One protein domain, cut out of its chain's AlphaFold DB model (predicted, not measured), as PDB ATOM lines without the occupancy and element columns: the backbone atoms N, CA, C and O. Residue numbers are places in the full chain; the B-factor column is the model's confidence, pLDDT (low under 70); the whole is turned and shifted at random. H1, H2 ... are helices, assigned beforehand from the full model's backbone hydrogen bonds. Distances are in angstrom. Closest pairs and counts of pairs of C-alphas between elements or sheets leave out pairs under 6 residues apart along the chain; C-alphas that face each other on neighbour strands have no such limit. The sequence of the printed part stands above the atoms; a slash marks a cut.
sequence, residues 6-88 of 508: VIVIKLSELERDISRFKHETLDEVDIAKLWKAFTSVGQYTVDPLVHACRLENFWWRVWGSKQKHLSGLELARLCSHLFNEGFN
ATOM      1  N   VAL A   6      34.636   8.619  41.503       40.59
ATOM      2  CA  VAL A   6      36.033   8.583  41.968       40.59
ATOM      3  C   VAL A   6      37.010   9.104  40.904       40.59
ATOM      4  O   VAL A   6      38.055   9.661  41.235       40.59
ATOM      5  N   ILE A   7      36.659   8.965  39.624       47.72
ATOM      6  CA  ILE A   7      37.446   9.479  38.498       47.72
ATOM      7  C   ILE A   7      37.199  10.980  38.328       47.72
ATOM      8  O   ILE A   7      38.138  11.713  38.039       47.72
ATOM      9  N   VAL A   8      35.972  11.443  38.593       45.97
ATOM     10  CA  VAL A   8      35.579  12.860  38.491       45.97
ATOM     11  C   VAL A   8      36.385  13.744  39.453       45.97
ATOM     12  O   VAL A   8      36.813  14.826  39.065       45.97
ATOM     13  N   ILE A   9      36.691  13.264  40.665       44.22
ATOM     14  CA  ILE A   9      37.433  14.046  41.677       44.22
ATOM     15  C   ILE A   9      38.905  14.261  41.275       44.22
ATOM     16  O   ILE A   9      39.456  15.341  41.487       44.22
ATOM     17  N   LYS A  10      39.543  13.270  40.636       55.97
ATOM     18  CA  LYS A  10      40.904  13.425  40.081       55.97
ATOM     19  C   LYS A  10      40.910  14.145  38.735       55.97
ATOM     20  O   LYS A  10      41.930  14.707  38.347       55.97
ATOM     21  N   LEU A  11      39.773  14.148  38.039       57.50
ATOM     22  CA  LEU A  11      39.628  14.867  36.785       57.50
ATOM     23  C   LEU A  11      39.694  16.376  36.988       57.50
ATOM     24  O   LEU A  11      40.249  17.032  36.131       57.50
ATOM     25  N   SER A  12      39.220  16.932  38.105       63.66
ATOM     26  CA  SER A  12      39.297  18.385  38.349       63.66
ATOM     27  C   SER A  12      40.733  18.926  38.444       63.66
ATOM     28  O   SER A  12      41.010  20.032  37.980       63.66
ATOM     29  N   GLU A  13      41.667  18.155  39.012       69.75
ATOM     30  CA  GLU A  13      43.101  18.488  38.953       69.75
ATOM     31  C   GLU A  13      43.636  18.301  37.535       69.75
ATOM     32  O   GLU A  13      44.289  19.192  36.993       69.75
ATOM     33  N   LEU A  14      43.257  17.193  36.892       65.69
ATOM     34  CA  LEU A  14      43.640  16.913  35.516       65.69
ATOM     35  C   LEU A  14      43.110  17.971  34.536       65.69
ATOM     36  O   LEU A  14      43.788  18.274  33.575       65.69
ATOM     37  N   GLU A  15      41.939  18.567  34.750       65.00
ATOM     38  CA  GLU A  15      41.329  19.581  33.880       65.00
ATOM     39  C   GLU A  15      42.083  20.913  33.937       65.00
ATOM     40  O   GLU A  15      42.257  21.579  32.906       65.00
ATOM     41  N   ARG A  16      42.587  21.285  35.123       72.69
ATOM     42  CA  ARG A  16      43.515  22.419  35.252       72.69
ATOM     43  C   ARG A  16      44.809  22.148  34.499       72.69
ATOM     44  O   ARG A  16      45.289  23.039  33.799       72.69
ATOM     45  N   ASP A  17      45.321  20.927  34.587       71.31
ATOM     46  CA  ASP A  17      46.547  20.527  33.896       71.31
ATOM     47  C   ASP A  17      46.330  20.432  32.372       71.31
ATOM     48  O   ASP A  17      47.111  20.977  31.596       71.31
ATOM     49  N   ILE A  18      45.196  19.890  31.917       68.00
ATOM     50  CA  ILE A  18      44.776  19.828  30.505       68.00
ATOM     51  C   ILE A  18      44.681  21.223  29.891       68.00
ATOM     52  O   ILE A  18      45.038  21.416  28.728       68.00
ATOM     53  N   SER A  19      44.233  22.210  30.666       72.31
ATOM     54  CA  SER A  19      44.183  23.597  30.204       72.31
ATOM     55  C   SER A  19      45.581  24.177  29.967       72.31
ATOM     56  O   SER A  19      45.754  24.942  29.019       72.31
ATOM     57  N   ARG A  20      46.587  23.771  30.756       78.69
ATOM     58  CA  ARG A  20      48.000  24.127  30.524       78.69
ATOM     59  C   ARG A  20      48.566  23.414  29.295       78.69
ATOM     60  O   ARG A  20      49.240  24.035  28.477       78.69
ATOM     61  N   PHE A  21      48.194  22.152  29.090       76.31
ATOM     62  CA  PHE A  21      48.676  21.333  27.972       76.31
ATOM     63  C   PHE A  21      48.191  21.780  26.583       76.31
ATOM     64  O   PHE A  21      48.634  21.233  25.574       76.31
ATOM     65  N   LYS A  22      47.295  22.771  26.477       78.19
ATOM     66  CA  LYS A  22      46.833  23.265  25.169       78.19
ATOM     67  C   LYS A  22      47.936  23.901  24.326       78.19
ATOM     68  O   LYS A  22      47.857  23.819  23.102       78.19
ATOM     69  N   HIS A  23      48.919  24.537  24.957       79.12
ATOM     70  CA  HIS A  23      49.915  25.351  24.251       79.12
ATOM     71  C   HIS A  23      51.353  24.879  24.458       79.12
ATOM     72  O   HIS A  23      52.214  25.203  23.647       79.12
ATOM     73  N   GLU A  24      51.605  24.096  25.503       90.06
ATOM     74  CA  GLU A  24      52.940  23.633  25.857       90.06
ATOM     75  C   GLU A  24      53.154  22.181  25.414       90.06
ATOM     76  O   GLU A  24      52.231  21.357  25.416       90.06
ATOM     77  N   THR A  25      54.379  21.873  24.987       91.25
ATOM     78  CA  THR A  25      54.804  20.494  24.732       91.25
ATOM     79  C   THR A  25      54.797  19.739  26.051       91.25
ATOM     80  O   THR A  25      55.354  20.240  27.027       91.25
ATOM     81  N   LEU A  26      54.180  18.559  26.103       89.00
ATOM     82  CA  LEU A  26      54.127  17.813  27.357       89.00
ATOM     83  C   LEU A  26      55.527  17.361  27.771       89.00
ATOM     84  O   LEU A  26      56.256  16.758  26.983       89.00
ATOM     85  N   ASP A  27      55.858  17.600  29.034       92.31
ATOM     86  CA  ASP A  27      57.029  16.990  29.644       92.31
ATOM     87  C   ASP A  27      56.795  15.486  29.870       92.31
ATOM     88  O   ASP A  27      55.658  15.012  30.002       92.31
ATOM     89  N   GLU A  28      57.877  14.715  29.949       90.44
ATOM     90  CA  GLU A  28      57.829  13.262  30.150       90.44
ATOM     91  C   GLU A  28      57.096  12.901  31.454       90.44
ATOM     92  O   GLU A  28      56.369  11.905  31.521       90.44
ATOM     93  N   VAL A  29      57.206  13.764  32.469       91.75
ATOM     94  CA  VAL A  29      56.495  13.634  33.747       91.75
ATOM     95  C   VAL A  29      54.978  13.719  33.558       91.75
ATOM     96  O   VAL A  29      54.230  12.953  34.173       91.75
ATOM     97  N   ASP A  30      54.507  14.613  32.695       90.06
ATOM     98  CA  ASP A  30      53.077  14.830  32.481       90.06
ATOM     99  C   ASP A  30      52.472  13.762  31.571       90.06
ATOM    100  O   ASP A  30      51.359  13.296  31.832       90.06
ATOM    101  N   ILE A  31      53.234  13.268  30.591       88.38
ATOM    102  CA  ILE A  31      52.869  12.077  29.809       88.38
ATOM    103  C   ILE A  31      52.696  10.870  30.741       88.38
ATOM    104  O   ILE A  31      51.696  10.154  30.647       88.38
ATOM    105  N   ALA A  32      53.617  10.670  31.690       89.88
ATOM    106  CA  ALA A  32      53.524   9.587  32.667       89.88
ATOM    107  C   ALA A  32      52.291   9.723  33.577       89.88
ATOM    108  O   ALA A  32      51.601   8.730  33.843       89.88
ATOM    109  N   LYS A  33      51.970  10.944  34.031       89.56
ATOM    110  CA  LYS A  33      50.749  11.216  34.809       89.56
ATOM    111  C   LYS A  33      49.488  10.936  33.997       89.56
ATOM    112  O   LYS A  33      48.596  10.257  34.510       89.56
ATOM    113  N   LEU A  34      49.416  11.400  32.745       85.19
ATOM    114  CA  LEU A  34      48.269  11.152  31.870       85.19
ATOM    115  C   LEU A  34      48.093   9.658  31.599       85.19
ATOM    116  O   LEU A  34      46.983   9.143  31.719       85.19
ATOM    117  N   TRP A  35      49.179   8.946  31.297       88.06
ATOM    118  CA  TRP A  35      49.147   7.503  31.084       88.06
ATOM    119  C   TRP A  35      48.654   6.754  32.329       88.06
ATOM    120  O   TRP A  35      47.784   5.882  32.236       88.06
ATOM    121  N   LYS A  36      49.127   7.140  33.520       88.12
ATOM    122  CA  LYS A  36      48.664   6.573  34.795       88.12
ATOM    123  C   LYS A  36      47.187   6.877  35.064       88.12
ATOM    124  O   LYS A  36      46.446   5.991  35.491       88.12
ATOM    125  N   ALA A  37      46.742   8.104  34.798       84.75
ATOM    126  CA  ALA A  37      45.337   8.477  34.922       84.75
ATOM    127  C   ALA A  37      44.475   7.623  33.980       84.75
ATOM    128  O   ALA A  37      43.523   6.984  34.424       84.75
ATOM    129  N   PHE A  38      44.861   7.500  32.712       77.94
ATOM    130  CA  PHE A  38      44.107   6.733  31.721       77.94
ATOM    131  C   PHE A  38      44.063   5.229  32.000       77.94
ATOM    132  O   PHE A  38      42.995   4.624  31.906       77.94
ATOM    133  N   THR A  39      45.182   4.619  32.386       79.25
ATOM    134  CA  THR A  39      45.221   3.189  32.750       79.25
ATOM    135  C   THR A  39      44.388   2.893  33.997       79.25
ATOM    136  O   THR A  39      43.773   1.831  34.082       79.25
ATOM    137  N   SER A  40      44.283   3.849  34.929       80.31
ATOM    138  CA  SER A  40      43.388   3.721  36.085       80.31
ATOM    139  C   SER A  40      41.903   3.815  35.710       80.31
ATOM    140  O   SER A  40      41.076   3.123  36.299       80.31
ATOM    141  N   VAL A  41      41.560   4.616  34.694       70.56
ATOM    142  CA  VAL A  41      40.184   4.785  34.196       70.56
ATOM    143  C   VAL A  41      39.741   3.603  33.331       70.56
ATOM    144  O   VAL A  41      38.591   3.173  33.426       70.56
ATOM    145  N   GLY A  42      40.650   3.030  32.536       63.94
ATOM    146  CA  GLY A  42      40.366   1.912  31.628       63.94
ATOM    147  C   GLY A  42      39.870   0.633  32.314       63.94
ATOM    148  O   GLY A  42      39.255  -0.209  31.665       63.94
ATOM    149  N   GLN A  43      40.055   0.503  33.632       66.25
ATOM    150  CA  GLN A  43      39.510  -0.615  34.411       66.25
ATOM    151  C   GLN A  43      37.975  -0.602  34.511       66.25
ATOM    152  O   GLN A  43      37.385  -1.628  34.840       66.25
ATOM    153  N   TYR A  44      37.323   0.529  34.216       69.06
ATOM    154  CA  TYR A  44      35.882   0.716  34.427       69.06
ATOM    155  C   TYR A  44      35.056   0.779  33.132       69.06
ATOM    156  O   TYR A  44      33.834   0.915  33.191       69.06
ATOM    157  N   THR A  45      35.687   0.705  31.958       69.38
ATOM    158  CA  THR A  45      34.980   0.733  30.666       69.38
ATOM    159  C   THR A  45      34.408  -0.629  30.276       69.38
ATOM    160  O   THR A  45      35.002  -1.659  30.567       69.38
ATOM    161  N   VAL A  46      33.256  -0.609  29.592       63.31
ATOM    162  CA  VAL A  46      32.394  -1.764  29.253       63.31
ATOM    163  C   VAL A  46      33.088  -2.831  28.391       63.31
ATOM    164  O   VAL A  46      32.761  -4.004  28.520       63.31
ATOM    165  N   ASP A  47      34.091  -2.448  27.596       72.56
ATOM    166  CA  ASP A  47      35.017  -3.371  26.922       72.56
ATOM    167  C   ASP A  47      36.467  -2.979  27.251       72.56
ATOM    168  O   ASP A  47      37.153  -2.310  26.465       72.56
ATOM    169  N   PRO A  48      36.951  -3.338  28.454       67.94
ATOM    170  CA  PRO A  48      38.187  -2.790  28.996       67.94
ATOM    171  C   PRO A  48      39.408  -3.291  28.224       67.94
ATOM    172  O   PRO A  48      40.379  -2.563  28.080       67.94
ATOM    173  N   LEU A  49      39.358  -4.503  27.666       74.25
ATOM    174  CA  LEU A  49      40.521  -5.132  27.038       74.25
ATOM    175  C   LEU A  49      40.901  -4.492  25.699       74.25
ATOM    176  O   LEU A  49      42.057  -4.132  25.498       74.25
ATOM    177  N   VAL A  50      39.947  -4.314  24.781       78.19
ATOM    178  CA  VAL A  50      40.263  -3.811  23.431       78.19
ATOM    179  C   VAL A  50      40.654  -2.335  23.475       78.19
ATOM    180  O   VAL A  50      41.633  -1.931  22.840       78.19
ATOM    181  N   HIS A  51      39.928  -1.533  24.255       79.12
ATOM    182  CA  HIS A  51      40.236  -0.115  24.407       79.12
ATOM    183  C   HIS A  51      41.523   0.113  25.203       79.12
ATOM    184  O   HIS A  51      42.330   0.937  24.773       79.12
ATOM    185  N   ALA A  52      41.775  -0.637  26.286       80.56
ATOM    186  CA  ALA A  52      43.026  -0.498  27.033       80.56
ATOM    187  C   ALA A  52      44.237  -0.880  26.181       80.56
ATOM    188  O   ALA A  52      45.181  -0.100  26.130       80.56
ATOM    189  N   CYS A  53      44.200  -1.993  25.435       81.88
ATOM    190  CA  CYS A  53      45.331  -2.388  24.587       81.88
ATOM    191  C   CYS A  53      45.608  -1.382  23.459       81.88
ATOM    192  O   CYS A  53      46.765  -1.120  23.128       81.88
ATOM    193  N   ARG A  54      44.566  -0.798  22.848       86.25
ATOM    194  CA  ARG A  54      44.743   0.245  21.820       86.25
ATOM    195  C   ARG A  54      45.332   1.521  22.405       86.25
ATOM    196  O   ARG A  54      46.234   2.103  21.808       86.25
ATOM    197  N   LEU A  55      44.834   1.933  23.563       86.81
ATOM    198  CA  LEU A  55      45.285   3.146  24.227       86.81
ATOM    199  C   LEU A  55      46.705   2.990  24.784       86.81
ATOM    200  O   LEU A  55      47.519   3.897  24.664       86.81
ATOM    201  N   GLU A  56      47.029   1.827  25.337       87.81
ATOM    202  CA  GLU A  56      48.377   1.487  25.781       87.81
ATOM    203  C   GLU A  56      49.363   1.525  24.607       87.81
ATOM    204  O   GLU A  56      50.386   2.200  24.691       87.81
ATOM    205  N   ASN A  57      49.022   0.903  23.473       90.44
ATOM    206  CA  ASN A  57      49.834   0.987  22.257       90.44
ATOM    207  C   ASN A  57      49.998   2.426  21.747       90.44
ATOM    208  O   ASN A  57      51.066   2.782  21.247       90.44
ATOM    209  N   PHE A  58      48.962   3.261  21.863       93.62
ATOM    210  CA  PHE A  58      49.062   4.683  21.538       93.62
ATOM    211  C   PHE A  58      50.084   5.385  22.436       93.62
ATOM    212  O   PHE A  58      50.997   6.027  21.922       93.62
ATOM    213  N   TRP A  59      49.997   5.204  23.754       92.75
ATOM    214  CA  TRP A  59      50.937   5.824  24.691       92.75
ATOM    215  C   TRP A  59      52.372   5.323  24.515       92.75
ATOM    216  O   TRP A  59      53.295   6.136  24.544       92.75
ATOM    217  N   TRP A  60      52.574   4.035  24.221       92.94
ATOM    218  CA  TRP A  60      53.895   3.509  23.855       92.94
ATOM    219  C   TRP A  60      54.473   4.193  22.612       92.94
ATOM    220  O   TRP A  60      55.663   4.509  22.580       92.94
ATOM    221  N   ARG A  61      53.642   4.469  21.600       93.38
ATOM    222  CA  ARG A  61      54.070   5.200  20.396       93.38
ATOM    223  C   ARG A  61      54.372   6.662  20.686       93.38
ATOM    224  O   ARG A  61      55.337   7.186  20.139       93.38
ATOM    225  N   VAL A  62      53.585   7.312  21.536       93.06
ATOM    226  CA  VAL A  62      53.839   8.701  21.937       93.06
ATOM    227  C   VAL A  62      55.167   8.799  22.685       93.06
ATOM    228  O   VAL A  62      56.005   9.618  22.318       93.06
ATOM    229  N   TRP A  63      55.395   7.914  23.658       91.75
ATOM    230  CA  TRP A  63      56.607   7.910  24.478       91.75
ATOM    231  C   TRP A  63      57.857   7.548  23.668       91.75
ATOM    232  O   TRP A  63      58.885   8.216  23.760       91.75
ATOM    233  N   GLY A  64      57.776   6.494  22.856       90.88
ATOM    234  CA  GLY A  64      58.914   5.973  22.098       90.88
ATOM    235  C   GLY A  64      59.236   6.738  20.814       90.88
ATOM    236  O   GLY A  64      60.215   6.409  20.147       90.88
ATOM    237  N   SER A  65      58.428   7.728  20.428       93.94
ATOM    238  CA  SER A  65      58.622   8.460  19.177       93.94
ATOM    239  C   SER A  65      58.844   9.953  19.392       93.94
ATOM    240  O   SER A  65      58.773  10.491  20.493       93.94
ATOM    241  N   LYS A  66      59.081  10.658  18.283       91.44
ATOM    242  CA  LYS A  66      59.169  12.124  18.251       91.44
ATOM    243  C   LYS A  66      57.841  12.805  18.621       91.44
ATOM    244  O   LYS A  66      57.824  14.016  18.809       91.44
ATOM    245  N   GLN A  67      56.749  12.041  18.744       89.38
ATOM    246  CA  GLN A  67      55.432  12.539  19.140       89.38
ATOM    247  C   GLN A  67      55.365  13.007  20.597       89.38
ATOM    248  O   GLN A  67      54.418  13.704  20.946       89.38
ATOM    249  N   LYS A  68      56.371  12.712  21.431       90.19
ATOM    250  CA  LYS A  68      56.475  13.297  22.776       90.19
ATOM    251  C   LYS A  68      56.581  14.828  22.779       90.19
ATOM    252  O   LYS A  68      56.258  15.453  23.774       90.19
ATOM    253  N   HIS A  69      56.991  15.430  21.660       92.56
ATOM    254  CA  HIS A  69      57.050  16.886  21.492       92.56
ATOM    255  C   HIS A  69      55.759  17.489  20.920       92.56
ATOM    256  O   HIS A  69      55.738  18.676  20.606       92.56
ATOM    257  N   LEU A  70      54.698  16.694  20.737       92.06
ATOM    258  CA  LEU A  70      53.407  17.226  20.309       92.06
ATOM    259  C   LEU A  70      52.787  18.068  21.422       92.06
ATOM    260  O   LEU A  70      52.930  17.779  22.615       92.06
ATOM    261  N   SER A  71      52.049  19.093  21.009       93.38
ATOM    262  CA  SER A  71      51.203  19.832  21.940       93.38
ATOM    263  C   SER A  71      50.147  18.895  22.532       93.38
ATOM    264  O   SER A  71      49.656  17.972  21.866       93.38
ATOM    265  N   GLY A  72      49.734  19.141  23.774       87.56
ATOM    266  CA  GLY A  72      48.663  18.353  24.388       87.56
ATOM    267  C   GLY A  72      47.360  18.398  23.597       87.56
ATOM    268  O   GLY A  72      46.611  17.423  23.584       87.56
ATOM    269  N   LEU A  73      47.121  19.485  22.863       88.06
ATOM    270  CA  LEU A  73      45.974  19.625  21.972       88.06
ATOM    271  C   LEU A  73      46.028  18.658  20.777       88.06
ATOM    272  O   LEU A  73      45.007  18.070  20.413       88.06
ATOM    273  N   GLU A  74      47.197  18.448  20.178       92.88
ATOM    274  CA  GLU A  74      47.378  17.461  19.105       92.88
ATOM    275  C   GLU A  74      47.271  16.028  19.626       92.88
ATOM    276  O   GLU A  74      46.598  15.201  19.006       92.88
ATOM    277  N   LEU A  75      47.852  15.746  20.796       90.50
ATOM    278  CA  LEU A  75      47.696  14.451  21.464       90.50
ATOM    279  C   LEU A  75      46.228  14.159  21.784       90.50
ATOM    280  O   LEU A  75      45.754  13.052  21.530       90.50
ATOM    281  N   ALA A  76      45.483  15.151  22.272       87.94
ATOM    282  CA  ALA A  76      44.054  15.021  22.533       87.94
ATOM    283  C   ALA A  76      43.253  14.758  21.249       87.94
ATOM    284  O   ALA A  76      42.334  13.934  21.265       87.94
ATOM    285  N   ARG A  77      43.611  15.393  20.123       91.69
ATOM    286  CA  ARG A  77      42.996  15.111  18.813       91.69
ATOM    287  C   ARG A  77      43.276  13.686  18.344       91.69
ATOM    288  O   ARG A  77      42.336  13.000  17.951       91.69
ATOM    289  N   LEU A  78      44.524  13.223  18.428       90.50
ATOM    290  CA  LEU A  78      44.900  11.846  18.076       90.50
ATOM    291  C   LEU A  78      44.175  10.821  18.956       90.50
ATOM    292  O   LEU A  78      43.634   9.835  18.461       90.50
ATOM    293  N   CYS A  79      44.114  11.090  20.257       87.19
ATOM    294  CA  CYS A  79      43.418  10.249  21.219       87.19
ATOM    295  C   CYS A  79      41.910  10.194  20.915       87.19
ATOM    296  O   CYS A  79      41.328   9.116  20.825       87.19
ATOM    297  N   SER A  80      41.287  11.346  20.647       87.06
ATOM    298  CA  SER A  80      39.873  11.430  20.245       87.06
ATOM    299  C   SER A  80      39.602  10.681  18.942       87.06
ATOM    300  O   SER A  80      38.578  10.014  18.816       87.06
ATOM    301  N   HIS A  81      40.526  10.746  17.981       88.88
ATOM    302  CA  HIS A  81      40.419  10.006  16.730       88.88
ATOM    303  C   HIS A  81      40.417   8.492  16.968       88.88
ATOM    304  O   HIS A  81      39.541   7.808  16.453       88.88
ATOM    305  N   LEU A  82      41.290   7.977  17.842       85.50
ATOM    306  CA  LEU A  82      41.310   6.556  18.217       85.50
ATOM    307  C   LEU A  82      40.014   6.094  18.894       85.50
ATOM    308  O   LEU A  82      39.555   4.972  18.656       85.50
ATOM    309  N   PHE A  83      39.419   6.944  19.733       82.06
ATOM    310  CA  PHE A  83      38.132   6.643  20.360       82.06
ATOM    311  C   PHE A  83      36.978   6.670  19.352       82.06
ATOM    312  O   PHE A  83      36.105   5.806  19.412       82.06
ATOM    313  N   ASN A  84      37.003   7.599  18.395       83.38
ATOM    314  CA  ASN A  84      35.950   7.740  17.389       83.38
ATOM    315  C   ASN A  84      36.044   6.686  16.273       83.38
ATOM    316  O   ASN A  84      35.016   6.171  15.833       83.38
ATOM    317  N   GLU A  85      37.251   6.305  15.844       73.81
ATOM    318  CA  GLU A  85      37.448   5.243  14.848       73.81
ATOM    319  C   GLU A  85      36.999   3.875  15.379       73.81
ATOM    320  O   GLU A  85      36.496   3.042  14.626       73.81
ATOM    321  N   GLY A  86      37.117   3.638  16.688       61.91
ATOM    322  CA  GLY A  86      36.739   2.371  17.315       61.91
ATOM    323  C   GLY A  86      35.247   2.038  17.267       61.91
ATOM    324  O   GLY A  86      34.913   0.858  17.255       61.91
ATOM    325  N   PHE A  87      34.363   3.037  17.193       52.12
ATOM    326  CA  PHE A  87      32.914   2.802  17.170       52.12
ATOM    327  C   PHE A  87      32.364   2.474  15.777       52.12
ATOM    328  O   PHE A  87      31.355   1.783  15.677       52.12
ATOM    329  N   ASN A  88      33.041   2.913  14.711       50.16
ATOM    330  CA  ASN A  88      32.627   2.641  13.328       50.16
ATOM    331  C   ASN A  88      33.500   1.612  12.611       50.16
ATOM    332  O   ASN A  88      33.165   1.189  11.504       50.16
TER     333      ASN A  88
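AT A GLANCE: This is residues 6 to 88 of the 508 residues of the protein "DUF1752 domain-containing protein" of Oidium neolycopersici (UniProt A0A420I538). A helical hairpin, H2 and H3, has H1 near H2 and H5 running beside H3, with few contacts; short H4 lies at the turn from H3 to H5. The 83 printed residues include five named helices, H1 to H5, and no named strand: all helix. The whole is compact, radius of gyration of the C-alphas 12.6 A, spanning 33 by 30 by 20 A.

HOW THE PARTS SIT: H2, residues 28 to 44, and H3, residues 48 to 64, touch as a hairpin, closest C-alphas Gly 42 and Pro 48, 5.8 A, tilt shallow, 7 degrees. H5, residues 72 to 88, only just touches H3, with 3 pairs of C-alphas within 8 A, closest Phe 58 and Cys 79, 7.9 A. H1, residues 6 to 20, is close to but not clearly touching H2, closest C-alphas Ile 7 and Val 41, 6.9 A. O i to N i+4 pairs are within hydrogen-bond range throughout H3, 9 of 11 in H1, 11 of 13 in H2 and H5.

IN THESE COORDINATES: H2 spans 25.6 A from (57.829, 13.262, 30.150); H5 ends at (32.627, 2.641, 13.328). H4 is residues 66 to 69.

THE WHOLE: The printed part has no cut and no long link. Residues 6 to 15 are among those under pLDDT 70.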